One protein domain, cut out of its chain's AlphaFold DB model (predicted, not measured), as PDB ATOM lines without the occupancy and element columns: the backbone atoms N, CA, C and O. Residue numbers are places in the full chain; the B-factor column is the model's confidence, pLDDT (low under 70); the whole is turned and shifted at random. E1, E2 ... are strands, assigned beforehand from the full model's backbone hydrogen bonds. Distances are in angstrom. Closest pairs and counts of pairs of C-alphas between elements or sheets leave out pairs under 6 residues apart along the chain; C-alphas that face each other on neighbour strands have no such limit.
ATOM      1  N   LYS A 192     181.110  51.573 168.975       55.72
ATOM      2  CA  LYS A 192     181.652  52.324 170.097       55.72
ATOM      3  C   LYS A 192     180.789  53.569 170.331       55.72
ATOM      4  O   LYS A 192     181.178  54.673 169.959       55.72
ATOM      5  N   GLY A 193     179.623  53.388 170.951       67.44
ATOM      6  CA  GLY A 193     178.805  54.479 171.489       67.44
ATOM      7  C   GLY A 193     177.310  54.366 171.193       67.44
ATOM      8  O   GLY A 193     176.868  53.441 170.524       67.44
ATOM      9  N   LEU A 194     176.556  55.343 171.704       70.50
ATOM     10  CA  LEU A 194     175.123  55.500 171.451       70.50
ATOM     11  C   LEU A 194     174.869  55.932 169.996       70.50
ATOM     12  O   LEU A 194     175.509  56.857 169.472       70.50
ATOM     13  N   SER A 195     173.918  55.258 169.364       72.50
ATOM     14  CA  SER A 195     173.356  55.517 168.040       72.50
ATOM     15  C   SER A 195     172.012  56.253 168.153       72.50
ATOM     16  O   SER A 195     171.517  56.489 169.253       72.50
ATOM     17  N   LEU A 196     171.426  56.662 167.022       74.88
ATOM     18  CA  LEU A 196     170.081  57.254 167.022       74.88
ATOM     19  C   LEU A 196     168.993  56.221 167.345       74.88
ATOM     20  O   LEU A 196     167.969  56.606 167.903       74.88
ATOM     21  N   ASP A 197     169.240  54.940 167.069       76.25
ATOM     22  CA  ASP A 197     168.290  53.847 167.313       76.25
ATOM     23  C   ASP A 197     168.092  53.575 168.810       76.25
ATOM     24  O   ASP A 197     167.062  53.053 169.227       76.25
ATOM     25  N   ASP A 198     169.049  53.998 169.641       81.69
ATOM     26  CA  ASP A 198     168.943  53.909 171.098       81.69
ATOM     27  C   ASP A 198     167.975  54.963 171.680       81.69
ATOM     28  O   ASP A 198     167.654  54.939 172.870       81.69
ATOM     29  N   PHE A 199     167.510  55.919 170.865       86.31
ATOM     30  CA  PHE A 199     166.566  56.961 171.262       86.31
ATOM     31  C   PHE A 199     165.158  56.630 170.778       86.31
ATOM     32  O   PHE A 199     164.939  56.155 169.669       86.31
ATOM     33  N   THR A 200     164.157  56.975 171.582       86.31
ATOM     34  CA  THR A 200     162.764  56.861 171.148       86.31
ATOM     35  C   THR A 200     162.421  58.052 170.266       86.31
ATOM     36  O   THR A 200     162.502  59.196 170.715       86.31
ATOM     37  N   VAL A 201     162.013  57.803 169.023       87.50
ATOM     38  CA  VAL A 201     161.668  58.840 168.041       87.50
ATOM     39  C   VAL A 201     160.186  58.740 167.671       87.50
ATOM     40  O   VAL A 201     159.626  57.654 167.552       87.50
ATOM     41  N   SER A 202     159.513  59.880 167.524       84.81
ATOM     42  CA  SER A 202     158.121  59.948 167.080       84.81
ATOM     43  C   SER A 202     158.000  59.620 165.589       84.81
ATOM     44  O   SER A 202     158.956  59.761 164.830       84.81
ATOM     45  N   LYS A 203     156.781  59.313 165.127       79.56
ATOM     46  CA  LYS A 203     156.482  59.115 163.693       79.56
ATOM     47  C   LYS A 203     156.837  60.317 162.801       79.56
ATOM     48  O   LYS A 203     156.892  60.184 161.589       79.56
ATOM     49  N   GLN A 204     157.050  61.494 163.390       77.31
ATOM     50  CA  GLN A 204     157.435  62.733 162.711       77.31
ATOM     51  C   GLN A 204     158.931  63.056 162.876       77.31
ATOM     52  O   GLN A 204     159.328  64.204 162.691       77.31
ATOM     53  N   GLY A 205     159.753  62.088 163.294       75.06
ATOM     54  CA  GLY A 205     161.201  62.259 163.431       75.06
ATOM     55  C   GLY A 205     161.640  63.059 164.664       75.06
ATOM     56  O   GLY A 205     162.777  63.523 164.723       75.06
ATOM     57  N   LYS A 206     160.762  63.259 165.658       83.81
ATOM     58  CA  LYS A 206     161.109  63.998 166.884       83.81
ATOM     59  C   LYS A 206     161.619  63.052 167.957       83.81
ATOM     60  O   LYS A 206     160.920  62.117 168.325       83.81
ATOM     61  N   ILE A 207     162.789  63.332 168.517       86.69
ATOM     62  CA  ILE A 207     163.314  62.567 169.654       86.69
ATOM     63  C   ILE A 207     162.425  62.814 170.886       86.69
ATOM     64  O   ILE A 207     162.315  63.955 171.339       86.69
ATOM     65  N   LEU A 208     161.796  61.751 171.394       87.00
ATOM     66  CA  LEU A 208     160.898  61.724 172.553       87.00
ATOM     67  C   LEU A 208     161.659  61.461 173.856       87.00
ATOM     68  O   LEU A 208     161.432  62.157 174.843       87.00
ATOM     69  N   SER A 209     162.585  60.500 173.850       87.31
ATOM     70  CA  SER A 209     163.382  60.153 175.028       87.31
ATOM     71  C   SER A 209     164.761  59.609 174.672       87.31
ATOM     72  O   SER A 209     164.967  59.045 173.598       87.31
ATOM     73  N   CYS A 210     165.712  59.791 175.589       84.50
ATOM     74  CA  CYS A 210     167.015  59.134 175.531       84.50
ATOM     75  C   CYS A 210     166.920  57.644 175.928       84.50
ATOM     76  O   CYS A 210     165.874  57.230 176.433       84.50
ATOM     77  N   PRO A 211     167.998  56.851 175.783       83.44
ATOM     78  CA  PRO A 211     167.998  55.420 176.125       83.44
ATOM     79  C   PRO A 211     167.661  55.126 177.599       83.44
ATOM     80  O   PRO A 211     167.252  54.027 177.949       83.44
ATOM     81  N   GLN A 212     167.825  56.118 178.481       81.62
ATOM     82  CA  GLN A 212     167.467  56.053 179.904       81.62
ATOM     83  C   GLN A 212     166.024  56.536 180.180       81.62
ATOM     84  O   GLN A 212     165.627  56.683 181.331       81.62
ATOM     85  N   GLY A 213     165.232  56.833 179.143       84.38
ATOM     86  CA  GLY A 213     163.830  57.253 179.262       84.38
ATOM     87  C   GLY A 213     163.607  58.738 179.575       84.38
ATOM     88  O   GLY A 213     162.468  59.157 179.766       84.38
ATOM     89  N   HIS A 214     164.654  59.567 179.614       86.44
ATOM     90  CA  HIS A 214     164.502  60.995 179.915       86.44
ATOM     91  C   HIS A 214     164.067  61.798 178.693       86.44
ATOM     92  O   HIS A 214     164.625  61.629 177.609       86.44
ATOM     93  N   ALA A 215     163.128  62.727 178.889       87.62
ATOM     94  CA  ALA A 215     162.716  63.688 177.873       87.62
ATOM     95  C   ALA A 215     163.803  64.756 177.624       87.62
ATOM     96  O   ALA A 215     164.557  65.106 178.543       87.62
ATOM     97  N   PRO A 216     163.902  65.303 176.400       89.31
ATOM     98  CA  PRO A 216     164.851  66.362 176.100       89.31
ATOM     99  C   PRO A 216     164.495  67.654 176.839       89.31
ATOM    100  O   PRO A 216     163.344  68.077 176.887       89.31
ATOM    101  N   VAL A 217     165.517  68.316 177.374       88.69
ATOM    102  CA  VAL A 217     165.401  69.599 178.085       88.69
ATOM    103  C   VAL A 217     165.332  70.760 177.104       88.69
ATOM    104  O   VAL A 217     164.765  71.811 177.390       88.69
ATOM    105  N   THR A 218     165.927  70.602 175.925       83.88
ATOM    106  CA  THR A 218     165.879  71.628 174.886       83.88
ATOM    107  C   THR A 218     165.727  70.981 173.528       83.88
ATOM    108  O   THR A 218     166.494  70.092 173.170       83.88
ATOM    109  N   VAL A 219     164.770  71.474 172.750       86.56
ATOM    110  CA  VAL A 219     164.570  71.083 171.356       86.56
ATOM    111  C   VAL A 219     164.731  72.320 170.483       86.56
ATOM    112  O   VAL A 219     164.110  73.351 170.729       86.56
ATOM    113  N   LYS A 220     165.587  72.229 169.466       84.00
ATOM    114  CA  LYS A 220     165.796  73.276 168.464       84.00
ATOM    115  C   LYS A 220     165.459  72.726 167.088       84.00
ATOM    116  O   LYS A 220     165.923  71.654 166.712       84.00
ATOM    117  N   HIS A 221     164.696  73.502 166.330       79.44
ATOM    118  CA  HIS A 221     164.367  73.204 164.946       79.44
ATOM    119  C   HIS A 221     164.906  74.326 164.054       79.44
ATOM    120  O   HIS A 221     164.479  75.475 164.154       79.44
ATOM    121  N   LYS A 222     165.877  74.001 163.200       74.88
ATOM    122  CA  LYS A 222     166.344  74.849 162.096       74.88
ATOM    123  C   LYS A 222     165.881  74.216 160.786       74.88
ATOM    124  O   LYS A 222     165.688  73.011 160.750       74.88
ATOM    125  N   LYS A 223     165.753  75.002 159.706       71.69
ATOM    126  CA  LYS A 223     165.165  74.579 158.410       71.69
ATOM    127  C   LYS A 223     165.486  73.138 157.966       71.69
ATOM    128  O   LYS A 223     164.590  72.482 157.461       71.69
ATOM    129  N   LYS A 224     166.727  72.665 158.140       69.81
ATOM    130  CA  LYS A 224     167.151  71.295 157.786       69.81
ATOM    131  C   LYS A 224     167.558  70.414 158.975       69.81
ATOM    132  O   LYS A 224     167.830  69.240 158.777       69.81
ATOM    133  N   ASN A 225     167.620  70.961 160.193       73.94
ATOM    134  CA  ASN A 225     168.231  70.275 161.333       73.94
ATOM    135  C   ASN A 225     167.305  70.307 162.552       73.94
ATOM    136  O   ASN A 225     166.952  71.380 163.050       73.94
ATOM    137  N   TYR A 226     166.993  69.126 163.078       83.06
ATOM    138  CA  TYR A 226     166.399  68.940 164.397       83.06
ATOM    139  C   TYR A 226     167.506  68.624 165.409       83.06
ATOM    140  O   TYR A 226     168.422  67.853 165.124       83.06
ATOM    141  N   SER A 227     167.464  69.227 166.593       84.69
ATOM    142  CA  SER A 227     168.421  68.934 167.664       84.69
ATOM    143  C   SER A 227     167.705  68.860 169.003       84.69
ATOM    144  O   SER A 227     167.000  69.796 169.375       84.69
ATOM    145  N   ALA A 228     167.921  67.769 169.736       86.94
ATOM    146  CA  ALA A 228     167.422  67.573 171.090       86.94
ATOM    147  C   ALA A 228     168.605  67.466 172.062       86.94
ATOM    148  O   ALA A 228     169.564  66.744 171.798       86.94
ATOM    149  N   ALA A 229     168.552  68.203 173.168       86.50
ATOM    150  CA  ALA A 229     169.562  68.196 174.218       86.50
ATOM    151  C   ALA A 229     168.964  67.659 175.520       86.50
ATOM    152  O   ALA A 229     167.843  68.012 175.887       86.50
ATOM    153  N   PHE A 230     169.735  66.843 176.235       86.12
ATOM    154  CA  PHE A 230     169.344  66.207 177.492       86.12
ATOM    155  C   PHE A 230     170.210  66.745 178.631       86.12
ATOM    156  O   PHE A 230     171.399  67.010 178.435       86.12
ATOM    157  N   ALA A 231     169.629  66.929 179.819       79.81
ATOM    158  CA  ALA A 231     170.401  67.342 180.985       79.81
ATOM    159  C   ALA A 231     171.350  66.223 181.425       79.81
ATOM    160  O   ALA A 231     170.962  65.063 181.537       79.81
ATOM    161  N   ILE A 232     172.584  66.604 181.743       70.00
ATOM    162  CA  ILE A 232     173.535  65.740 182.437       70.00
ATOM    163  C   ILE A 232     173.476  66.137 183.912       70.00
ATOM    164  O   ILE A 232     174.134  67.096 184.318       70.00
ATOM    165  N   THR A 233     172.676  65.441 184.718       59.59
ATOM    166  CA  THR A 233     172.730  65.596 186.182       59.59
ATOM    167  C   THR A 233     173.781  64.641 186.760       59.59
ATOM    168  O   THR A 233     174.161  63.658 186.121       59.59
ATOM    169  N   GLY A 234     174.309  64.940 187.953       55.88
ATOM    170  CA  GLY A 234     175.413  64.185 188.570       55.88
ATOM    171  C   GLY A 234     175.153  62.680 188.734       55.88
ATOM    172  O   GLY A 234     176.101  61.907 188.696       55.88
ATOM    173  N   TYR A 235     173.882  62.271 188.812       50.66
ATOM    174  CA  TYR A 235     173.437  60.875 188.916       50.66
ATOM    175  C   TYR A 235     173.445  60.112 187.574       50.66
ATOM    176  O   TYR A 235     173.343  58.892 187.552       50.66
ATOM    177  N   HIS A 236     173.575  60.815 186.442       52.62
ATOM    178  CA  HIS A 236     173.512  60.236 185.091       52.62
ATOM    179  C   HIS A 236     174.887  60.074 184.425       52.62
ATOM    180  O   HIS A 236     174.962  59.727 183.248       52.62
ATOM    181  N   ARG A 237     175.994  60.345 185.133       51.28
ATOM    182  CA  ARG A 237     177.347  60.313 184.544       51.28
ATOM    183  C   ARG A 237     177.887  58.911 184.270       51.28
ATOM    184  O   ARG A 237     178.690  58.782 183.352       51.28
ATOM    185  N   GLU A 238     177.466  57.896 185.018       50.41
ATOM    186  CA  GLU A 238     178.044  56.547 184.902       50.41
ATOM    187  C   GLU A 238     177.527  55.777 183.676       50.41
ATOM    188  O   GLU A 238     178.267  54.982 183.108       50.41
ATOM    189  N   ASN A 239     176.322  56.101 183.185       49.84
ATOM    190  CA  ASN A 239     175.676  55.397 182.065       49.84
ATOM    191  C   ASN A 239     175.483  56.253 180.799       49.84
ATOM    192  O   ASN A 239     174.876  55.800 179.831       49.84
ATOM    193  N   CYS A 240     175.958  57.504 180.786       56.47
ATOM    194  CA  CYS A 240     175.762  58.412 179.655       56.47
ATOM    195  C   CYS A 240     177.063  58.553 178.852       56.47
ATOM    196  O   CYS A 240     177.963  59.319 179.212       56.47
ATOM    197  N   HIS A 241     177.172  57.795 177.757       54.88
ATOM    198  CA  HIS A 241     178.314  57.868 176.850       54.88
ATOM    199  C   HIS A 241     178.374  59.238 176.164       54.88
ATOM    200  O   HIS A 241     177.543  59.580 175.322       54.88
ATOM    201  N   ARG A 242     179.395  60.029 176.508       51.97
ATOM    202  CA  ARG A 242     179.726  61.255 175.778       51.97
ATOM    203  C   ARG A 242     180.298  60.873 174.414       51.97
ATOM    204  O   ARG A 242     181.290  60.152 174.353       51.97
ATOM    205  N   ARG A 243     179.739  61.408 173.323       41.69
ATOM    206  CA  ARG A 243     180.510  61.526 172.078       41.69
ATOM    207  C   ARG A 243     181.606  62.556 172.336       41.69
ATOM    208  O   ARG A 243     181.308  63.737 172.497       41.69
ATOM    209  N   HIS A 244     182.850  62.096 172.437       33.91
ATOM    210  CA  HIS A 244     183.988  62.979 172.230       33.91
ATOM    211  C   HIS A 244     183.934  63.427 170.769       33.91
ATOM    212  O   HIS A 244     183.881  62.589 169.870       33.91
ATOM    213  N   THR A 245     183.808  64.738 170.577       32.28
ATOM    214  CA  THR A 245     183.965  65.412 169.285       32.28
ATOM    215  C   THR A 245     185.364  65.212 168.743       32.28
ATOM    216  O   THR A 245     186.295  65.327 169.575       32.28
TER     217      THR A 245
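This is residues 192 to 245 of the 245 residues of the protein "DDE_Tnp_1 domain-containing protein" of Syntrophaceae bacterium (UniProt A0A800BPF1). There is little regular structure here: mostly loop, with one hairpin, E2 and E3, and a small second pairing of E1 with residues 200 to 201. Among 54 printed residues, 13 lie in named strands, in order E1, E2, E3, with no named helix; the class is all strand and the sheet E2 - E3 is antiparallel. The whole is only just compact, close to loose, radius of gyration of the C-alphas 11.7 A, elongated at 33 by 21 by 18 A.

First find E1, residues 207 to 209, which pairs with no named strand. Next come E2, residues 218 to 222, and E3, residues 225 to 229, at 171 degrees; N 220 and O 227 are 2.8 A apart, within hydrogen-bond range. E1 and E2 are apart; the closest C-alphas of E1 and E3, Ile 207 and Ala 228, are 6.6 A apart.

Find C-alpha 207 at (163.314, 62.567, 169.654); E1 runs 5.9 A. E2 runs 13.2 A; E3 runs 13.1 A to C-alpha 229 at (169.562, 68.196, 174.218).

The printed part has no cut and no long link between strands. Residues 192 to 193, 224 and 233 to 245 are under 70 in pLDDT.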